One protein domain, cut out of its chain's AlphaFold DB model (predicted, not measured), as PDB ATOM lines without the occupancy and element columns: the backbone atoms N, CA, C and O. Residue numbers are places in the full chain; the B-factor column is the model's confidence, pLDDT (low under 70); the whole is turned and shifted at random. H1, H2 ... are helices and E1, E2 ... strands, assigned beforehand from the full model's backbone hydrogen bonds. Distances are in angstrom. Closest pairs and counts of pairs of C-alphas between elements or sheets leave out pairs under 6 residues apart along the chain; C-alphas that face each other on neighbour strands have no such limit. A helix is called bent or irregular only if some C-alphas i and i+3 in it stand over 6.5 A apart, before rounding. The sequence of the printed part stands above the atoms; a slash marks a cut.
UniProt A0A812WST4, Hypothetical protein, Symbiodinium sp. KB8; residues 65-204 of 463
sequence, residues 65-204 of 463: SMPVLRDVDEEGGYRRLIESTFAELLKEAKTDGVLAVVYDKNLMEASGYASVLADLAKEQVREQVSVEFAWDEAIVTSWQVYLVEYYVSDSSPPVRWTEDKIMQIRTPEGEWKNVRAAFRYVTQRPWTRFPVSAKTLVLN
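This is residues 65 to 204 of the 463 residues of the protein "Hypothetical protein" of Symbiodinium sp. KB8 (UniProt A0A812WST4). One five-stranded sheet is folded back on itself into two leaves that face each other, E2 and E1 against E4 and E3, with the bent strand E5 as the hinge; the long helix H3 covers the outside of the E2 and E1 leaf. H1 packs on H3 at a steep tilt, away from the sheet, while residues 65 to 75 reach out beyond H1 and a long stretch, residues 125 to 144, loops from H3 back to E2. The printed part has 140 residues with three named helices and five named strands in the order H1 H2 E1 H3 E2 E3 E4 E5, and the mixed sheet runs E2 E1 E5 E4 E3. The class is mixed, helices and strands, with 60 residues, under half, in named elements. The whole is compact, with a radius of gyration of the C-alphas of 14.8 A and spans of 45 by 33 by 32 A.

H1, residues 76 to 84, meets H2, residues 86 to 90, only through their link. E1, residues 98 to 103, is an inner strand of the sheet. H3, residues 107 to 124, touches H1 with its residues 112 to 120 alone, the same way at a steep tilt of 52 degrees; the closest C-alphas are those of Arg 79 and Val 116, 5.7 A apart. H2 and H3 are close but not clearly touching, the C-alphas of Ala 87 and Leu 120 being closest at 7.7 A. H3 is on the sheet at a height over the sheet of 8.2 A, over E1 and along the strands, at 16 degrees to E1 on the local plane; the closest C-alphas of the two are those of Val 101 and Ala 114, 5.8 A apart. E2, residues 145 to 149, is an edge strand and the parallel neighbour of E1, with N 146 and O 99 within hydrogen-bond range at 2.8 A. E1, H3 and E2 form a strand-helix-strand unit, two parallel neighbour strands with a helix between, and its crossover is right-handed. E3, residues 159 to 161, E4, residues 167 to 170, and E5, residues 176 to 185, form a meander, each strand the antiparallel neighbour of the one before. In the hairpin of E3 and E4, N 168 and O 160 are 2.8 A apart; in that of E4 and E5, N 177 and O 169 are 2.9 A apart. E5 bends by 88 degrees at residue 180, and its residues 179 to 185 pair with E1, parallel, with N 183 and O 100 at 2.7 A. H2 only grazes the sheet, its Leu 90 and Ala 181 of E5 having C-alphas 6.9 A apart. H1 is not on the sheet. Every O i to N i+4 pair is within hydrogen-bond range in H2 and H3; in H1, 4 of 5 are.

H1 begins at C-alpha 76 (-41.216, 7.436, 29.871) and is 13.0 A long; H2 is short. E1 measures 15.9 A, H3 25.5 A, ending at C-alpha 124 (-36.825, 25.764, 35.650), and E2 13.1 A. E3 and E4 are short strands, and E5, 20.3 A from first to last C-alpha, ends at C-alpha 185 (-24.433, 10.186, 23.814). Residues 201 to 202 pair, parallel, with residues 181 to 182 of E5.

The two C-alphas farthest apart are those of Asp 71 and Glu 163, at 47.4 A. The printed part has no cut. The link from H3 to E2, 20 residues, is long. The mean pLDDT of the printed part is 72.8, and 47 residues are under 70, among them residues 65 to 75, 87 to 95 and 121 to 144.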
ATOM      1  N   SER A  65     -36.396   1.611  24.185       56.34
ATOM      2  CA  SER A  65     -36.857   0.231  24.327       56.34
ATOM      3  C   SER A  65     -37.383  -0.056  25.736       56.34
ATOM      4  O   SER A  65     -37.748  -1.194  26.022       56.34
ATOM      5  N   MET A  66     -37.390   0.942  26.627       59.53
ATOM      6  CA  MET A  66     -37.858   0.774  27.999       59.53
ATOM      7  C   MET A  66     -39.387   0.798  28.052       59.53
ATOM      8  O   MET A  66     -39.998   1.744  27.550       59.53
ATOM      9  N   PRO A  67     -40.022  -0.178  28.727       57.16
ATOM     10  CA  PRO A  67     -41.452  -0.129  28.962       57.16
ATOM     11  C   PRO A  67     -41.813   1.103  29.789       57.16
ATOM     12  O   PRO A  67     -41.252   1.351  30.862       57.16
ATOM     13  N   VAL A  68     -42.812   1.841  29.328       61.44
ATOM     14  CA  VAL A  68     -43.358   2.965  30.082       61.44
ATOM     15  C   VAL A  68     -44.025   2.440  31.364       61.44
ATOM     16  O   VAL A  68     -44.641   1.371  31.371       61.44
ATOM     17  N   LEU A  69     -43.880   3.147  32.497       62.88
ATOM     18  CA  LEU A  69     -44.480   2.720  33.774       62.88
ATOM     19  C   LEU A  69     -45.988   3.000  33.870       62.88
ATOM     20  O   LEU A  69     -46.693   2.317  34.619       62.88
ATOM     21  N   ARG A  70     -46.494   3.985  33.134       62.81
ATOM     22  CA  ARG A  70     -47.913   4.342  33.062       62.81
ATOM     23  C   ARG A  70     -48.199   4.843  31.655       62.81
ATOM     24  O   ARG A  70     -47.397   5.599  31.142       62.81
ATOM     25  N   ASP A  71     -49.347   4.511  31.084       66.50
ATOM     26  CA  ASP A  71     -49.654   4.866  29.686       66.50
ATOM     27  C   ASP A  71     -49.745   6.389  29.439       66.50
ATOM     28  O   ASP A  71     -49.712   6.833  28.303       66.50
ATOM     29  N   VAL A  72     -49.814   7.188  30.511       69.38
ATOM     30  CA  VAL A  72     -49.787   8.663  30.487       69.38
ATOM     31  C   VAL A  72     -48.376   9.269  30.502       69.38
ATOM     32  O   VAL A  72     -48.234  10.484  30.462       69.38
ATOM     33  N   ASP A  73     -47.335   8.454  30.665       68.44
ATOM     34  CA  ASP A  73     -45.943   8.901  30.788       68.44
ATOM     35  C   ASP A  73     -45.273   8.868  29.403       68.44
ATOM     36  O   ASP A  73     -44.481   7.976  29.108       68.44
ATOM     37  N   GLU A  74     -45.648   9.810  28.529       67.94
ATOM     38  CA  GLU A  74     -45.227   9.856  27.113       67.94
ATOM     39  C   GLU A  74     -43.699   9.902  26.936       67.94
ATOM     40  O   GLU A  74     -43.149   9.272  26.036       67.94
ATOM     41  N   GLU A  75     -42.998  10.596  27.836       65.94
ATOM     42  CA  GLU A  75     -41.532  10.701  27.841       65.94
ATOM     43  C   GLU A  75     -40.847   9.513  28.550       65.94
ATOM     44  O   GLU A  75     -39.625   9.339  28.483       65.94
ATOM     45  N   GLY A  76     -41.629   8.680  29.240       70.62
ATOM     46  CA  GLY A  76     -41.216   7.436  29.871       70.62
ATOM     47  C   GLY A  76     -39.916   7.530  30.671       70.62
ATOM     48  O   GLY A  76     -39.761   8.295  31.627       70.62
ATOM     49  N   GLY A  77     -38.956   6.676  30.318       69.56
ATOM     50  CA  GLY A  77     -37.679   6.606  31.020       69.56
ATOM     51  C   GLY A  77     -36.714   7.762  30.716       69.56
ATOM     52  O   GLY A  77     -35.793   7.983  31.505       69.56
ATOM     53  N   TYR A  78     -36.945   8.539  29.648       74.19
ATOM     54  CA  TYR A  78     -36.114   9.695  29.299       74.19
ATOM     55  C   TYR A  78     -36.230  10.806  30.344       74.19
ATOM     56  O   TYR A  78     -35.206  11.220  30.895       74.19
ATOM     57  N   ARG A  79     -37.463  11.226  30.685       75.44
ATOM     58  CA  ARG A  79     -37.725  12.249  31.716       75.44
ATOM     59  C   ARG A  79     -37.086  11.896  33.036       75.44
ATOM     60  O   ARG A  79     -36.259  12.642  33.556       75.44
ATOM     61  N   ARG A  80     -37.393  10.697  33.527       72.69
ATOM     62  CA  ARG A  80     -36.861  10.213  34.799       72.69
ATOM     63  C   ARG A  80     -35.340  10.224  34.819       72.69
ATOM     64  O   ARG A  80     -34.747  10.564  35.841       72.69
ATOM     65  N   LEU A  81     -34.702   9.836  33.716       73.00
ATOM     66  CA  LEU A  81     -33.249   9.821  33.633       73.00
ATOM     67  C   LEU A  81     -32.681  11.235  33.698       73.00
ATOM     68  O   LEU A  81     -31.801  11.478  34.520       73.00
ATOM     69  N   ILE A  82     -33.178  12.162  32.879       74.38
ATOM     70  CA  ILE A  82     -32.671  13.538  32.854       74.38
ATOM     71  C   ILE A  82     -32.925  14.232  34.198       74.38
ATOM     72  O   ILE A  82     -31.988  14.803  34.752       74.38
ATOM     73  N   GLU A  83     -34.126  14.121  34.769       72.75
ATOM     74  CA  GLU A  83     -34.473  14.706  36.074       72.75
ATOM     75  C   GLU A  83     -33.593  14.166  37.202       72.75
ATOM     76  O   GLU A  83     -33.047  14.928  37.998       72.75
ATOM     77  N   SER A  84     -33.423  12.843  37.270       66.50
ATOM     78  CA  SER A  84     -32.660  12.219  38.354       66.50
ATOM     79  C   SER A  84     -31.149  12.332  38.186       66.50
ATOM     80  O   SER A  84     -30.431  12.047  39.137       66.50
ATOM     81  N   THR A  85     -30.642  12.714  37.010       70.44
ATOM     82  CA  THR A  85     -29.196  12.798  36.755       70.44
ATOM     83  C   THR A  85     -28.778  14.193  36.316       70.44
ATOM     84  O   THR A  85     -28.195  14.944  37.095       70.44
ATOM     85  N   PHE A  86     -29.064  14.555  35.071       70.81
ATOM     86  CA  PHE A  86     -28.560  15.762  34.436       70.81
ATOM     87  C   PHE A  86     -29.124  17.040  35.058       70.81
ATOM     88  O   PHE A  86     -28.377  17.997  35.222       70.81
ATOM     89  N   ALA A  87     -30.388  17.058  35.490       68.19
ATOM     90  CA  ALA A  87     -30.984  18.235  36.120       68.19
ATOM     91  C   ALA A  87     -30.307  18.605  37.453       68.19
ATOM     92  O   ALA A  87     -30.134  19.787  37.742       68.19
ATOM     93  N   GLU A  88     -29.868  17.622  38.245       67.38
ATOM     94  CA  GLU A  88     -29.068  17.887  39.449       67.38
ATOM     95  C   GLU A  88     -27.680  18.432  39.092       67.38
ATOM     96  O   GLU A  88     -27.200  19.362  39.735       67.38
ATOM     97  N   LEU A  89     -27.069  17.922  38.019       66.75
ATOM     98  CA  LEU A  89     -25.776  18.402  37.527       66.75
ATOM     99  C   LEU A  89     -25.836  19.839  37.001       66.75
ATOM    100  O   LEU A  89     -24.891  20.599  37.191       66.75
ATOM    101  N   LEU A  90     -26.946  20.238  36.376       67.75
ATOM    102  CA  LEU A  90     -27.138  21.606  35.886       67.75
ATOM    103  C   LEU A  90     -27.088  22.649  37.004       67.75
ATOM    104  O   LEU A  90     -26.624  23.761  36.764       67.75
ATOM    105  N   LYS A  91     -27.489  22.292  38.231       67.38
ATOM    106  CA  LYS A  91     -27.386  23.186  39.398       67.38
ATOM    107  C   LYS A  91     -25.933  23.491  39.778       67.38
ATOM    108  O   LYS A  91     -25.681  24.474  40.468       67.38
ATOM    109  N   GLU A  92     -24.990  22.656  39.344       63.91
ATOM    110  CA  GLU A  92     -23.554  22.791  39.609       63.91
ATOM    111  C   GLU A  92     -22.793  23.472  38.456       63.91
ATOM    112  O   GLU A  92     -21.586  23.701  38.571       63.91
ATOM    113  N   ALA A  93     -23.464  23.800  37.344       63.47
ATOM    114  CA  ALA A  93     -22.834  24.423  36.183       63.47
ATOM    115  C   ALA A  93     -22.309  25.827  36.524       63.47
ATOM    116  O   ALA A  93     -23.067  26.714  36.907       63.47
ATOM    117  N   LYS A  94     -20.992  26.022  36.374       60.66
ATOM    118  CA  LYS A  94     -20.300  27.297  36.662       60.66
ATOM    119  C   LYS A  94     -19.997  28.124  35.415       60.66
ATOM    120  O   LYS A  94     -19.639  29.291  35.524       60.66
ATOM    121  N   THR A  95     -20.057  27.498  34.249       63.16
ATOM    122  CA  THR A  95     -19.811  28.128  32.951       63.16
ATOM    123  C   THR A  95     -21.113  28.664  32.381       63.16
ATOM    124  O   THR A  95     -22.108  27.944  32.366       63.16
ATOM    125  N   ASP A  96     -21.091  29.885  31.855       72.25
ATOM    126  CA  ASP A  96     -22.172  30.390  31.012       72.25
ATOM    127  C   ASP A  96     -22.095  29.745  29.625       72.25
ATOM    128  O   ASP A  96     -21.010  29.472  29.101       72.25
ATOM    129  N   GLY A  97     -23.252  29.473  29.030       82.38
ATOM    130  CA  GLY A  97     -23.321  28.827  27.727       82.38
ATOM    131  C   GLY A  97     -24.616  28.066  27.491       82.38
ATOM    132  O   GLY A  97     -25.529  28.056  28.317       82.38
ATOM    133  N   VAL A  98     -24.662  27.402  26.345       86.00
ATOM    134  CA  VAL A  98     -25.809  26.619  25.883       86.00
ATOM    135  C   VAL A  98     -25.771  25.205  26.460       86.00
ATOM    136  O   VAL A  98     -24.741  24.745  26.969       86.00
ATOM    137  N   LEU A  99     -26.896  24.505  26.393       86.62
ATOM    138  CA  LEU A  99     -26.946  23.069  26.644       86.62
ATOM    139  C   LEU A  99     -26.736  22.326  25.331       86.62
ATOM    140  O   LEU A  99     -27.138  22.809  24.276       86.62
ATOM    141  N   ALA A 100     -26.133  21.145  25.389       87.25
ATOM    142  CA  ALA A 100     -25.987  20.313  24.202       87.25
ATOM    143  C   ALA A 100     -26.265  18.842  24.505       87.25
ATOM    144  O   ALA A 100     -25.922  18.348  25.573       87.25
ATOM    145  N   VAL A 101     -26.840  18.129  23.547       85.69
ATOM    146  CA  VAL A 101     -26.809  16.672  23.460       85.69
ATOM    147  C   VAL A 101     -25.906  16.326  22.288       85.69
ATOM    148  O   VAL A 101     -26.244  16.579  21.138       85.69
ATOM    149  N   VAL A 102     -24.735  15.778  22.590       87.94
ATOM    150  CA  VAL A 102     -23.716  15.415  21.597       87.94
ATOM    151  C   VAL A 102     -23.746  13.912  21.378       87.94
ATOM    152  O   VAL A 102     -23.689  13.150  22.350       87.94
ATOM    153  N   TYR A 103     -23.851  13.469  20.128       83.62
ATOM    154  CA  TYR A 103     -24.070  12.061  19.808       83.62
ATOM    155  C   TYR A 103     -23.333  11.616  18.545       83.62
ATOM    156  O   TYR A 103     -23.026  12.419  17.674       83.62
ATOM    157  N   ASP A 104     -23.041  10.318  18.464       81.69
ATOM    158  CA  ASP A 104     -22.355   9.701  17.319       81.69
ATOM    159  C   ASP A 104     -23.106   8.501  16.732       81.69
ATOM    160  O   ASP A 104     -22.570   7.768  15.904       81.69
ATOM    161  N   LYS A 105     -24.325   8.252  17.220       74.19
ATOM    162  CA  LYS A 105     -25.252   7.240  16.706       74.19
ATOM    163  C   LYS A 105     -26.660   7.449  17.256       74.19
ATOM    164  O   LYS A 105     -26.833   8.038  18.318       74.19
ATOM    165  N   ASN A 106     -27.643   6.813  16.610       71.88
ATOM    166  CA  ASN A 106     -29.006   6.627  17.129       71.88
ATOM    167  C   ASN A 106     -29.720   7.954  17.458       71.88
ATOM    168  O   ASN A 106     -30.084   8.205  18.609       71.88
ATOM    169  N   LEU A 107     -29.955   8.762  16.416       73.69
ATOM    170  CA  LEU A 107     -30.660  10.048  16.486       73.69
ATOM    171  C   LEU A 107     -31.962   9.966  17.291       73.69
ATOM    172  O   LEU A 107     -32.194  10.829  18.121       73.69
ATOM    173  N   MET A 108     -32.768   8.915  17.109       72.12
ATOM    174  CA  MET A 108     -34.035   8.729  17.831       72.12
ATOM    175  C   MET A 108     -33.877   8.789  19.357       72.12
ATOM    176  O   MET A 108     -34.722   9.335  20.055       72.12
ATOM    177  N   GLU A 109     -32.803   8.206  19.888       73.56
ATOM    178  CA  GLU A 109     -32.565   8.208  21.328       73.56
ATOM    179  C   GLU A 109     -31.921   9.517  21.795       73.56
ATOM    180  O   GLU A 109     -32.308  10.065  22.827       73.56
ATOM    181  N   ALA A 110     -30.979  10.054  21.018       71.44
ATOM    182  CA  ALA A 110     -30.350  11.336  21.318       71.44
ATOM    183  C   ALA A 110     -31.362  12.499  21.292       71.44
ATOM    184  O   ALA A 110     -31.349  13.345  22.188       71.44
ATOM    185  N   SER A 111     -32.281  12.514  20.323       77.31
ATOM    186  CA  SER A 111     -33.338  13.520  20.213       77.31
ATOM    187  C   SER A 111     -34.366  13.407  21.337       77.31
ATOM    188  O   SER A 111     -34.805  14.436  21.844       77.31
ATOM    189  N   GLY A 112     -34.680  12.190  21.801       75.06
ATOM    190  CA  GLY A 112     -35.509  11.974  22.990       75.06
ATOM    191  C   GLY A 112     -34.919  12.650  24.230       75.06
ATOM    192  O   GLY A 112     -35.605  13.411  24.910       75.06
ATOM    193  N   TYR A 113     -33.617  12.469  24.484       78.69
ATOM    194  CA  TYR A 113     -32.937  13.180  25.574       78.69
ATOM    195  C   TYR A 113     -32.902  14.692  25.382       78.69
ATOM    196  O   TYR A 113     -33.082  15.420  26.355       78.69
ATOM    197  N   ALA A 114     -32.669  15.166  24.157       81.31
ATOM    198  CA  ALA A 114     -32.642  16.595  23.861       81.31
ATOM    199  C   ALA A 114     -34.006  17.256  24.098       81.31
ATOM    200  O   ALA A 114     -34.052  18.324  24.704       81.31
ATOM    201  N   SER A 115     -35.098  16.598  23.693       80.50
ATOM    202  CA  SER A 115     -36.468  17.078  23.907       80.50
ATOM    203  C   SER A 115     -36.769  17.232  25.393       80.50
ATOM    204  O   SER A 115     -37.082  18.328  25.850       80.50
ATOM    205  N   VAL A 116     -36.565  16.162  26.167       79.06
ATOM    206  CA  VAL A 116     -36.775  16.166  27.620       79.06
ATOM    207  C   VAL A 116     -35.906  17.212  28.313       79.06
ATOM    208  O   VAL A 116     -36.355  17.919  29.215       79.06
ATOM    209  N   LEU A 117     -34.638  17.317  27.910       79.94
ATOM    210  CA  LEU A 117     -33.722  18.298  28.475       79.94
ATOM    211  C   LEU A 117     -34.196  19.727  28.212       79.94
ATOM    212  O   LEU A 117     -34.099  20.576  29.099       79.94
ATOM    213  N   ALA A 118     -34.708  19.991  27.015       78.94
ATOM    214  CA  ALA A 118     -35.249  21.292  26.687       78.94
ATOM    215  C   ALA A 118     -36.513  21.582  27.496       78.94
ATOM    216  O   ALA A 118     -36.611  22.666  28.056       78.94
ATOM    217  N   ASP A 119     -37.431  20.627  27.637       76.19
ATOM    218  CA  ASP A 119     -38.649  20.812  28.435       76.19
ATOM    219  C   ASP A 119     -38.339  21.072  29.916       76.19
ATOM    220  O   ASP A 119     -38.867  22.014  30.503       76.19
ATOM    221  N   LEU A 120     -37.383  20.353  30.505       72.75
ATOM    222  CA  LEU A 120     -36.937  20.622  31.877       72.75
ATOM    223  C   LEU A 120     -36.228  21.971  32.021       72.75
ATOM    224  O   LEU A 120     -36.367  22.634  33.051       72.75
ATOM    225  N   ALA A 121     -35.486  22.403  31.000       69.50
ATOM    226  CA  ALA A 121     -34.902  23.739  30.982       69.50
ATOM    227  C   ALA A 121     -35.991  24.832  30.937       69.50
ATOM    228  O   ALA A 121     -35.830  25.852  31.610       69.50
ATOM    229  N   LYS A 122     -37.118  24.593  30.239       64.50
ATOM    230  CA  LYS A 122     -38.315  25.465  30.261       64.50
ATOM    231  C   LYS A 122     -38.990  25.494  31.618       64.50
ATOM    232  O   LYS A 122     -39.480  26.529  32.029       64.50
ATOM    233  N   GLU A 123     -39.068  24.376  32.326       52.09
ATOM    234  CA  GLU A 123     -39.770  24.331  33.615       52.09
ATOM    235  C   GLU A 123     -39.009  25.075  34.726       52.09
ATOM    236  O   GLU A 123     -39.616  25.638  35.641       52.09
ATOM    237  N   GLN A 124     -37.674  25.106  34.652       50.88
ATOM    238  CA  GLN A 124     -36.825  25.764  35.650       50.88
ATOM    239  C   GLN A 124     -36.780  27.292  35.505       50.88
ATOM    240  O   GLN A 124     -36.457  27.994  36.468       50.88
ATOM    241  N   VAL A 125     -37.132  27.818  34.332       40.91
ATOM    242  CA  VAL A 125     -37.129  29.248  34.018       40.91
ATOM    243  C   VAL A 125     -38.549  29.617  33.627       40.91
ATOM    244  O   VAL A 125     -39.079  29.069  32.683       40.91
ATOM    245  N   ARG A 126     -39.217  30.537  34.329       36.41
ATOM    246  CA  ARG A 126     -40.586  30.980  33.976       36.41
ATOM    247  C   ARG A 126     -40.648  31.796  32.662       36.41
ATOM    248  O   ARG A 126     -41.381  32.776  32.594       36.41
ATOM    249  N   GLU A 127     -39.891  31.416  31.641       34.78
ATOM    250  CA  GLU A 127     -39.912  31.945  30.282       34.78
ATOM    251  C   GLU A 127     -39.764  30.784  29.293       34.78
ATOM    252  O   GLU A 127     -39.131  29.771  29.586       34.78
ATOM    253  N   GLN A 128     -40.411  30.926  28.135       32.41
ATOM    254  CA  GLN A 128     -40.480  29.907  27.089       32.41
ATOM    255  C   GLN A 128     -39.075  29.434  26.693       32.41
ATOM    256  O   GLN A 128     -38.140  30.219  26.679       32.41
ATOM    257  N   VAL A 129     -38.918  28.159  26.351       38.16
ATOM    258  CA  VAL A 129     -37.765  27.682  25.576       38.16
ATOM    259  C   VAL A 129     -38.270  26.871  24.392       38.16
ATOM    260  O   VAL A 129     -39.314  26.222  24.475       38.16
ATOM    261  N   SER A 130     -37.594  26.982  23.257       37.78
ATOM    262  CA  SER A 130     -37.889  26.260  22.019       37.78
ATOM    263  C   SER A 130     -36.825  25.183  21.794       37.78
ATOM    264  O   SER A 130     -35.652  25.369  22.115       37.78
ATOM    265  N   VAL A 131     -37.248  24.021  21.287       39.09
ATOM    266  CA  VAL A 131     -36.333  22.982  20.792       39.09
ATOM    267  C   VAL A 131     -36.148  23.261  19.308       39.09
ATOM    268  O   VAL A 131     -37.091  23.074  18.545       39.09
ATOM    269  N   GLU A 132     -34.982  23.752  18.899       38.78
ATOM    270  CA  GLU A 132     -34.668  23.904  17.475       38.78
ATOM    271  C   GLU A 132     -34.102  22.577  16.952       38.78
ATOM    272  O   GLU A 132     -33.008  22.146  17.323       38.78
ATOM    273  N   PHE A 133     -34.874  21.902  16.099       39.34
ATOM    274  CA  PHE A 133     -34.351  20.875  15.203       39.34
ATOM    275  C   PHE A 133     -33.707  21.609  14.027       39.34
ATOM    276  O   PHE A 133     -34.321  22.510  13.470       39.34
ATOM    277  N   ALA A 134     -32.476  21.261  13.660       33.62
ATOM    278  CA  ALA A 134     -31.732  21.966  12.619       33.62
ATOM    279  C   ALA A 134     -32.248  21.642  11.201       33.62
ATOM    280  O   ALA A 134     -31.531  21.021  10.427       33.62
ATOM    281  N   TRP A 135     -33.480  22.046  10.879       35.06
ATOM    282  CA  TRP A 135     -34.015  22.217   9.525       35.06
ATOM    283  C   TRP A 135     -35.097  23.322   9.602       35.06
ATOM    284  O   TRP A 135     -36.177  23.074  10.128       35.06
ATOM    285  N   ASP A 136     -34.791  24.517   9.092       30.69
ATOM    286  CA  ASP A 136     -35.663  25.707   8.962       30.69
ATOM    287  C   ASP A 136     -36.009  26.563  10.214       30.69
ATOM    288  O   ASP A 136     -35.881  26.164  11.366       30.69
ATOM    289  N   GLU A 137     -36.353  27.825   9.920       31.67
ATOM    290  CA  GLU A 137     -36.125  29.079  10.662       31.67
ATOM    291  C   GLU A 137     -36.927  29.347  11.972       31.67
ATOM    292  O   GLU A 137     -38.106  29.020  12.087       31.67
ATOM    293  N   ALA A 138     -36.295  30.153  12.851       30.12
ATOM    294  CA  ALA A 138     -36.837  31.261  13.679       30.12
ATOM    295  C   ALA A 138     -37.213  31.094  15.192       30.12
ATOM    296  O   ALA A 138     -38.342  30.773  15.549       30.12
ATOM    297  N   ILE A 139     -36.306  31.639  16.034       31.89
ATOM    298  CA  ILE A 139     -36.457  32.649  17.129       31.89
ATOM    299  C   ILE A 139     -36.545  32.203  18.621       31.89
ATOM    300  O   ILE A 139     -37.576  31.778  19.134       31.89
ATOM    301  N   VAL A 140     -35.427  32.519  19.310       29.08
ATOM    302  CA  VAL A 140     -35.149  33.127  20.646       29.08
ATOM    303  C   VAL A 140     -35.767  32.536  21.916       29.08
ATOM    304  O   VAL A 140     -36.947  32.712  22.190       29.08
ATOM    305  N   THR A 141     -34.876  32.032  22.786       31.62
ATOM    306  CA  THR A 141     -34.865  32.178  24.265       31.62
ATOM    307  C   THR A 141     -33.529  31.689  24.853       31.62
ATOM    308  O   THR A 141     -32.734  31.036  24.183       31.62
ATOM    309  N   SER A 142     -33.241  32.056  26.105       37.78
ATOM    310  CA  SER A 142     -31.934  31.966  26.788       37.78
ATOM    311  C   SER A 142     -31.472  30.556  27.212       37.78
ATOM    312  O   SER A 142     -30.419  30.421  27.834       37.78
ATOM    313  N   TRP A 143     -32.208  29.496  26.857       53.31
ATOM    314  CA  TRP A 143     -31.925  28.110  27.268       53.31
ATOM    315  C   TRP A 143     -31.946  27.155  26.068       53.31
ATOM    316  O   TRP A 143     -32.659  26.158  26.058       53.31
ATOM    317  N   GLN A 144     -31.159  27.474  25.039       69.12
ATOM    318  CA  GLN A 144     -31.019  26.643  23.841       69.12
ATOM    319  C   GLN A 144     -30.367  25.292  24.184       69.12
ATOM    320  O   GLN A 144     -29.279  25.249  24.772       69.12
ATOM    321  N   VAL A 145     -31.038  24.196  23.812       80.81
ATOM    322  CA  VAL A 145     -30.479  22.838  23.804       80.81
ATOM    323  C   VAL A 145     -30.139  22.481  22.364       80.81
ATOM    324  O   VAL A 145     -31.025  22.392  21.523       80.81
ATOM    325  N   TYR A 146     -28.860  22.253  22.088       85.62
ATOM    326  CA  TYR A 146     -28.379  21.871  20.765       85.62
ATOM    327  C   TYR A 146     -28.242  20.358  20.653       85.62
ATOM    328  O   TYR A 146     -27.520  19.743  21.434       85.62
ATOM    329  N   LEU A 147     -28.885  19.751  19.660       86.00
ATOM    330  CA  LEU A 147     -28.643  18.361  19.288       86.00
ATOM    331  C   LEU A 147     -27.546  18.323  18.218       86.00
ATOM    332  O   LEU A 147     -27.760  18.785  17.102       86.00
ATOM    333  N   VAL A 148     -26.366  17.814  18.570       87.19
ATOM    334  CA  VAL A 148     -25.153  17.953  17.753       87.19
ATOM    335  C   VAL A 148     -24.573  16.586  17.416       87.19
ATOM    336  O   VAL A 148     -24.173  15.825  18.301       87.19
ATOM    337  N   GLU A 149     -24.512  16.295  16.123       88.81
ATOM    338  CA  GLU A 149     -23.771  15.156  15.591       88.81
ATOM    339  C   GLU A 149     -22.277  15.377  15.776       88.81
ATOM    340  O   GLU A 149     -21.770  16.456  15.502       88.81
ATOM    341  N   TYR A 150     -21.556  14.376  16.253       88.50
ATOM    342  CA  TYR A 150     -20.118  14.481  16.416       88.50
ATOM    343  C   TYR A 150     -19.504  13.128  16.118       88.50
ATOM    344  O   TYR A 150     -19.379  12.328  17.038       88.50
ATOM    345  N   TYR A 151     -19.150  12.843  14.866       87.12
ATOM    346  CA  TYR A 151     -18.588  11.562  14.427       87.12
ATOM    347  C   TYR A 151     -17.051  11.597  14.413       87.12
ATOM    348  O   TYR A 151     -16.428  12.654  14.365       87.12
ATOM    349  N   VAL A 152     -16.406  10.425  14.482       84.62
ATOM    350  CA  VAL A 152     -14.929  10.328  14.416       84.62
ATOM    351  C   VAL A 152     -14.400  10.704  13.025       84.62
ATOM    352  O   VAL A 152     -13.287  11.202  12.907       84.62
ATOM    353  N   SER A 153     -15.196  10.482  11.979       86.00
ATOM    354  CA  SER A 153     -14.852  10.752  10.579       86.00
ATOM    355  C   SER A 153     -15.071  12.206  10.145       86.00
ATOM    356  O   SER A 153     -14.839  12.525   8.979       86.00
ATOM    357  N   ASP A 154     -15.542  13.082  11.036       85.44
ATOM    358  CA  ASP A 154     -15.853  14.467  10.685       85.44
ATOM    359  C   ASP A 154     -14.576  15.239  10.328       85.44
ATOM    360  O   ASP A 154     -13.730  15.511  11.178       85.44
ATOM    361  N   SER A 155     -14.458  15.658   9.066       87.50
ATOM    362  CA  SER A 155     -13.351  16.512   8.607       87.50
ATOM    363  C   SER A 155     -13.452  17.948   9.139       87.50
ATOM    364  O   SER A 155     -12.445  18.636   9.290       87.50
ATOM    365  N   SER A 156     -14.673  18.404   9.432       89.00
ATOM    366  CA  SER A 156     -14.980  19.714  10.011       89.00
ATOM    367  C   SER A 156     -16.008  19.536  11.133       89.00
ATOM    368  O   SER A 156     -17.192  19.844  10.932       89.00
ATOM    369  N   PRO A 157     -15.584  18.989  12.291       90.19
ATOM    370  CA  PRO A 157     -16.494  18.614  13.364       90.19
ATOM    371  C   PRO A 157     -17.249  19.843  13.885       90.19
ATOM    372  O   PRO A 157     -16.650  20.908  14.058       90.19
ATOM    373  N   PRO A 158     -18.555  19.724  14.174       90.12
ATOM    374  CA  PRO A 158     -19.348  20.817  14.735       90.12
ATOM    375  C   PRO A 158     -19.119  20.987  16.244       90.12
ATOM    376  O   PRO A 158     -19.778  21.807  16.875       90.12
ATOM    377  N   VAL A 159     -18.185  20.234  16.830       93.38
ATOM    378  CA  VAL A 159     -17.738  20.356  18.218       93.38
ATOM    379  C   VAL A 159     -16.237  20.610  18.225       93.38
ATOM    380  O   VAL A 159     -15.483  19.950  17.510       93.38
ATOM    381  N   ARG A 160     -15.790  21.539  19.069       93.88
ATOM    382  CA  ARG A 160     -14.367  21.758  19.348       93.88
ATOM    383  C   ARG A 160     -14.127  22.002  20.829       93.88
ATOM    384  O   ARG A 160     -15.041  22.372  21.565       93.88
ATOM    385  N   TRP A 161     -12.879  21.846  21.245       92.75
ATOM    386  CA  TRP A 161     -12.427  22.156  22.597       92.75
ATOM    387  C   TRP A 161     -11.483  23.349  22.558       92.75
ATOM    388  O   TRP A 161     -10.594  23.409  21.711       92.75
ATOM    389  N   THR A 162     -11.688  24.309  23.456       92.12
ATOM    390  CA  THR A 162     -10.731  25.402  23.661       92.12
ATOM    391  C   THR A 162      -9.475  24.894  24.377       92.12
ATOM    392  O   THR A 162      -9.485  23.809  24.960       92.12
ATOM    393  N   GLU A 163      -8.409  25.698  24.408       88.75
ATOM    394  CA  GLU A 163      -7.198  25.411  25.204       88.75
ATOM    395  C   GLU A 163      -7.521  25.210  26.697       88.75
ATOM    396  O   GLU A 163      -6.927  24.378  27.378       88.75
ATOM    397  N   ASP A 164      -8.550  25.905  27.185       85.00
ATOM    398  CA  ASP A 164      -9.092  25.777  28.537       85.00
ATOM    399  C   ASP A 164      -9.958  24.527  28.761       85.00
ATOM    400  O   ASP A 164     -10.519  24.357  29.846       85.00
ATOM    401  N   LYS A 165     -10.094  23.654  27.758       86.12
ATOM    402  CA  LYS A 165     -10.940  22.451  27.789       86.12
ATOM    403  C   LYS A 165     -12.418  22.779  28.049       86.12
ATOM    404  O   LYS A 165     -13.120  22.060  28.766       86.12
ATOM    405  N   ILE A 166     -12.890  23.881  27.462       88.31
ATOM    406  CA  ILE A 166     -14.311  24.239  27.372       88.31
ATOM    407  C   ILE A 166     -14.822  23.754  26.014       88.31
ATOM    408  O   ILE A 166     -14.211  24.029  24.980       88.31
ATOM    409  N   MET A 167     -15.929  23.018  26.016       91.31
ATOM    410  CA  MET A 167     -16.579  22.559  24.793       91.31
ATOM    411  C   MET A 167     -17.279  23.735  24.113       91.31
ATOM    412  O   MET A 167     -18.002  24.499  24.756       91.31
ATOM    413  N   GLN A 168     -17.113  23.836  22.799       93.50
ATOM    414  CA  GLN A 168     -17.883  24.722  21.937       93.50
ATOM    415  C   GLN A 168     -18.590  23.919  20.850       93.50
ATOM    416  O   GLN A 168     -18.023  22.962  20.321       93.50
ATOM    417  N   ILE A 169     -19.803  24.338  20.499       93.44
ATOM    418  CA  ILE A 169     -20.572  23.791  19.376       93.44
ATOM    419  C   ILE A 169     -20.733  24.848  18.289       93.44
ATOM    420  O   ILE A 169     -20.822  26.038  18.599       93.44
ATOM    421  N   ARG A 170     -20.746  24.415  17.028       91.38
ATOM    422  CA  ARG A 170     -21.017  25.255  15.862       91.38
ATOM    423  C   ARG A 170     -22.520  25.276  15.603       91.38
ATOM    424  O   ARG A 170     -23.117  24.220  15.408       91.38
ATOM    425  N   THR A 171     -23.122  26.459  15.612       84.94
ATOM    426  CA  THR A 171     -24.538  26.645  15.280       84.94
ATOM    427  C   THR A 171     -24.772  26.502  13.770       84.94
ATOM    428  O   THR A 171     -23.804  26.542  12.999       84.94
ATOM    429  N   PRO A 172     -26.033  26.359  13.316       75.56
ATOM    430  CA  PRO A 172     -26.362  26.366  11.888       75.56
ATOM    431  C   PRO A 172     -25.864  27.621  11.151       75.56
ATOM    432  O   PRO A 172     -25.452  27.537   9.998       75.56
ATOM    433  N   GLU A 173     -25.805  28.767  11.834       83.19
ATOM    434  CA  GLU A 173     -25.294  30.039  11.301       83.19
ATOM    435  C   GLU A 173     -23.755  30.087  11.223       83.19
ATOM    436  O   GLU A 173     -23.178  31.065  10.751       83.19
ATOM    437  N   GLY A 174     -23.070  29.041  11.699       86.25
ATOM    438  CA  GLY A 174     -21.612  28.949  11.730       86.25
ATOM    439  C   GLY A 174     -20.956  29.606  12.948       86.25
ATOM    440  O   GLY A 174     -19.725  29.669  13.006       86.25
ATOM    441  N   GLU A 175     -21.732  30.069  13.931       91.50
ATOM    442  CA  GLU A 175     -21.215  30.668  15.166       91.50
ATOM    443  C   GLU A 175     -20.740  29.584  16.146       91.50
ATOM    444  O   GLU A 175     -21.360  28.534  16.280       91.50
ATOM    445  N   TRP A 176     -19.651  29.833  16.877       93.62
ATOM    446  CA  TRP A 176     -19.198  28.941  17.946       93.62
ATOM    447  C   TRP A 176     -19.727  29.397  19.303       93.62
ATOM    448  O   TRP A 176     -19.359  30.470  19.778       93.62
ATOM    449  N   LYS A 177     -20.520  28.552  19.966       91.31
ATOM    450  CA  LYS A 177     -21.078  28.828  21.297       91.31
ATOM    451  C   LYS A 177     -20.479  27.915  22.360       91.31
ATOM    452  O   LYS A 177     -20.352  26.712  22.147       91.31
ATOM    453  N   ASN A 178     -20.150  28.482  23.522       92.12
ATOM    454  CA  ASN A 178     -19.719  27.713  24.691       92.12
ATOM    455  C   ASN A 178     -20.851  26.816  25.187       92.12
ATOM    456  O   ASN A 178     -21.987  27.265  25.334       92.12
ATOM    457  N   VAL A 179     -20.520  25.571  25.506       87.19
ATOM    458  CA  VAL A 179     -21.434  24.622  26.137       87.19
ATOM    459  C   VAL A 179     -21.172  24.626  27.632       87.19
ATOM    460  O   VAL A 179     -20.067  24.309  28.082       87.19
ATOM    461  N   ARG A 180     -22.198  24.951  28.421       81.88
ATOM    462  CA  ARG A 180     -22.086  24.892  29.885       81.88
ATOM    463  C   ARG A 180     -22.233  23.479  30.430       81.88
ATOM    464  O   ARG A 180     -21.576  23.115  31.402       81.88
ATOM    465  N   ALA A 181     -23.107  22.697  29.800       83.19
ATOM    466  CA  ALA A 181     -23.351  21.314  30.147       83.19
ATOM    467  C   ALA A 181     -23.777  20.524  28.906       83.19
ATOM    468  O   ALA A 181     -24.683  20.938  28.180       83.19
ATOM    469  N   ALA A 182     -23.139  19.381  28.684       86.12
ATOM    470  CA  ALA A 182     -23.393  18.496  27.561       86.12
ATOM    471  C   ALA A 182     -23.885  17.125  28.036       86.12
ATOM    472  O   ALA A 182     -23.239  16.440  28.824       86.12
ATOM    473  N   PHE A 183     -25.012  16.660  27.523       84.00
ATOM    474  CA  PHE A 183     -25.383  15.260  27.607       84.00
ATOM    475  C   PHE A 183     -24.589  14.491  26.549       84.00
ATOM    476  O   PHE A 183     -24.790  14.675  25.348       84.00
ATOM    477  N   ARG A 184     -23.672  13.622  26.980       87.00
ATOM    478  CA  ARG A 184     -22.880  12.815  26.051       87.00
ATOM    479  C   ARG A 184     -23.574  11.503  25.727       87.00
ATOM    480  O   ARG A 184     -23.565  10.564  26.523       87.00
ATOM    481  N   TYR A 185     -24.034  11.414  24.489       80.75
ATOM    482  CA  TYR A 185     -24.433  10.186  23.814       80.75
ATOM    483  C   TYR A 185     -23.417   9.793  22.718       80.75
ATOM    484  O   TYR A 185     -23.735   9.156  21.723       80.75
ATOM    485  N   VAL A 186     -22.154  10.171  22.911       84.38
ATOM    486  CA  VAL A 186     -21.014   9.711  22.113       84.38
ATOM    487  C   VAL A 186     -20.525   8.377  22.674       84.38
ATOM    488  O   VAL A 186     -20.156   8.278  23.849       84.38
ATOM    489  N   THR A 187     -20.588   7.329  21.860       77.75
ATOM    490  CA  THR A 187     -20.497   5.934  22.302       77.75
ATOM    491  C   THR A 187     -19.267   5.191  21.787       77.75
ATOM    492  O   THR A 187     -18.801   4.267  22.457       77.75
ATOM    493  N   GLN A 188     -18.721   5.584  20.639       80.88
ATOM    494  CA  GLN A 188     -17.627   4.885  19.966       80.88
ATOM    495  C   GLN A 188     -16.305   5.605  20.241       80.88
ATOM    496  O   GLN A 188     -16.130   6.725  19.799       80.88
ATOM    497  N   ARG A 189     -15.344   5.023  20.967       86.06
ATOM    498  CA  ARG A 189     -14.038   5.681  21.233       86.06
ATOM    499  C   ARG A 189     -14.165   7.146  21.719       86.06
ATOM    500  O   ARG A 189     -13.584   8.045  21.124       86.06
ATOM    501  N   PRO A 190     -14.955   7.454  22.765       87.31
ATOM    502  CA  PRO A 190     -15.211   8.846  23.149       87.31
ATOM    503  C   PRO A 190     -13.945   9.623  23.564       87.31
ATOM    504  O   PRO A 190     -13.950  10.845  23.503       87.31
ATOM    505  N   TRP A 191     -12.864   8.935  23.946       89.75
ATOM    506  CA  TRP A 191     -11.561   9.526  24.285       89.75
ATOM    507  C   TRP A 191     -10.837  10.205  23.111       89.75
ATOM    508  O   TRP A 191      -9.963  11.021  23.372       89.75
ATOM    509  N   THR A 192     -11.227   9.937  21.856       90.38
ATOM    510  CA  THR A 192     -10.681  10.623  20.662       90.38
ATOM    511  C   THR A 192     -11.257  12.019  20.444       90.38
ATOM    512  O   THR A 192     -10.771  12.776  19.611       90.38
ATOM    513  N   ARG A 193     -12.361  12.327  21.129       90.56
ATOM    514  CA  ARG A 193     -13.198  13.511  20.883       90.56
ATOM    515  C   ARG A 193     -13.484  14.311  22.141       90.56
ATOM    516  O   ARG A 193     -13.983  15.427  22.062       90.56
ATOM    517  N   PHE A 194     -13.224  13.739  23.306       90.06
ATOM    518  CA  PHE A 194     -13.402  14.388  24.591       90.06
ATOM    519  C   PHE A 194     -12.081  14.283  25.337       90.06
ATOM    520  O   PHE A 194     -11.577  13.165  25.493       90.06
ATOM    521  N   PRO A 195     -11.546  15.408  25.836       88.12
ATOM    522  CA  PRO A 195     -10.397  15.357  26.703       88.12
ATOM    523  C   PRO A 195     -10.760  14.569  27.954       88.12
ATOM    524  O   PRO A 195     -11.917  14.546  28.389       88.12
ATOM    525  N   VAL A 196      -9.751  13.933  28.536       83.50
ATOM    526  CA  VAL A 196      -9.874  13.249  29.811       83.50
ATOM    527  C   VAL A 196     -10.483  14.257  30.778       83.50
ATOM    528  O   VAL A 196     -11.629  14.071  31.191       83.50
ATOM    529  N   SER A 197      -9.801  15.372  31.053       78.62
ATOM    530  CA  SER A 197     -10.333  16.465  31.882       78.62
ATOM    531  C   SER A 197     -11.048  17.528  31.044       78.62
ATOM    532  O   SER A 197     -10.473  18.011  30.075       78.62
ATOM    533  N   ALA A 198     -12.229  17.980  31.458       79.50
ATOM    534  CA  ALA A 198     -12.946  19.078  30.808       79.50
ATOM    535  C   ALA A 198     -13.559  20.029  31.843       79.50
ATOM    536  O   ALA A 198     -14.003  19.594  32.908       79.50
ATOM    537  N   LYS A 199     -13.597  21.327  31.515       79.31
ATOM    538  CA  LYS A 199     -14.260  22.359  32.333       79.31
ATOM    539  C   LYS A 199     -15.771  22.387  32.101       79.31
ATOM    540  O   LYS A 199     -16.520  22.575  33.055       79.31
ATOM    541  N   THR A 200     -16.221  22.182  30.860       82.12
ATOM    542  CA  THR A 200     -17.649  21.990  30.548       82.12
ATOM    543  C   THR A 200     -18.160  20.756  31.273       82.12
ATOM    544  O   THR A 200     -17.522  19.715  31.181       82.12
ATOM    545  N   LEU A 201     -19.310  20.827  31.947       79.69
ATOM    546  CA  LEU A 201     -19.914  19.638  32.552       79.69
ATOM    547  C   LEU A 201     -20.410  18.689  31.460       79.69
ATOM    548  O   LEU A 201     -21.138  19.104  30.570       79.69
ATOM    549  N   VAL A 202     -20.086  17.402  31.529       79.12
ATOM    550  CA  VAL A 202     -20.628  16.404  30.594       79.12
ATOM    551  C   VAL A 202     -21.286  15.281  31.376       79.12
ATOM    552  O   VAL A 202     -20.651  14.790  32.301       79.12
ATOM    553  N   LEU A 203     -22.523  14.876  31.034       70.88
ATOM    554  CA  LEU A 203     -23.271  13.823  31.743       70.88
ATOM    555  C   LEU A 203     -22.387  12.583  31.988       70.88
ATOM    556  O   LEU A 203     -21.706  12.126  31.072       70.88
ATOM    557  N   ASN A 204     -22.470  12.032  33.208       56.72
ATOM    558  CA  ASN A 204     -21.398  11.343  33.946       56.72
ATOM    559  C   ASN A 204     -20.243  12.251  34.452       56.72
ATOM    560  O   ASN A 204     -19.109  11.776  34.533       56.72
TER     561      ASN A 204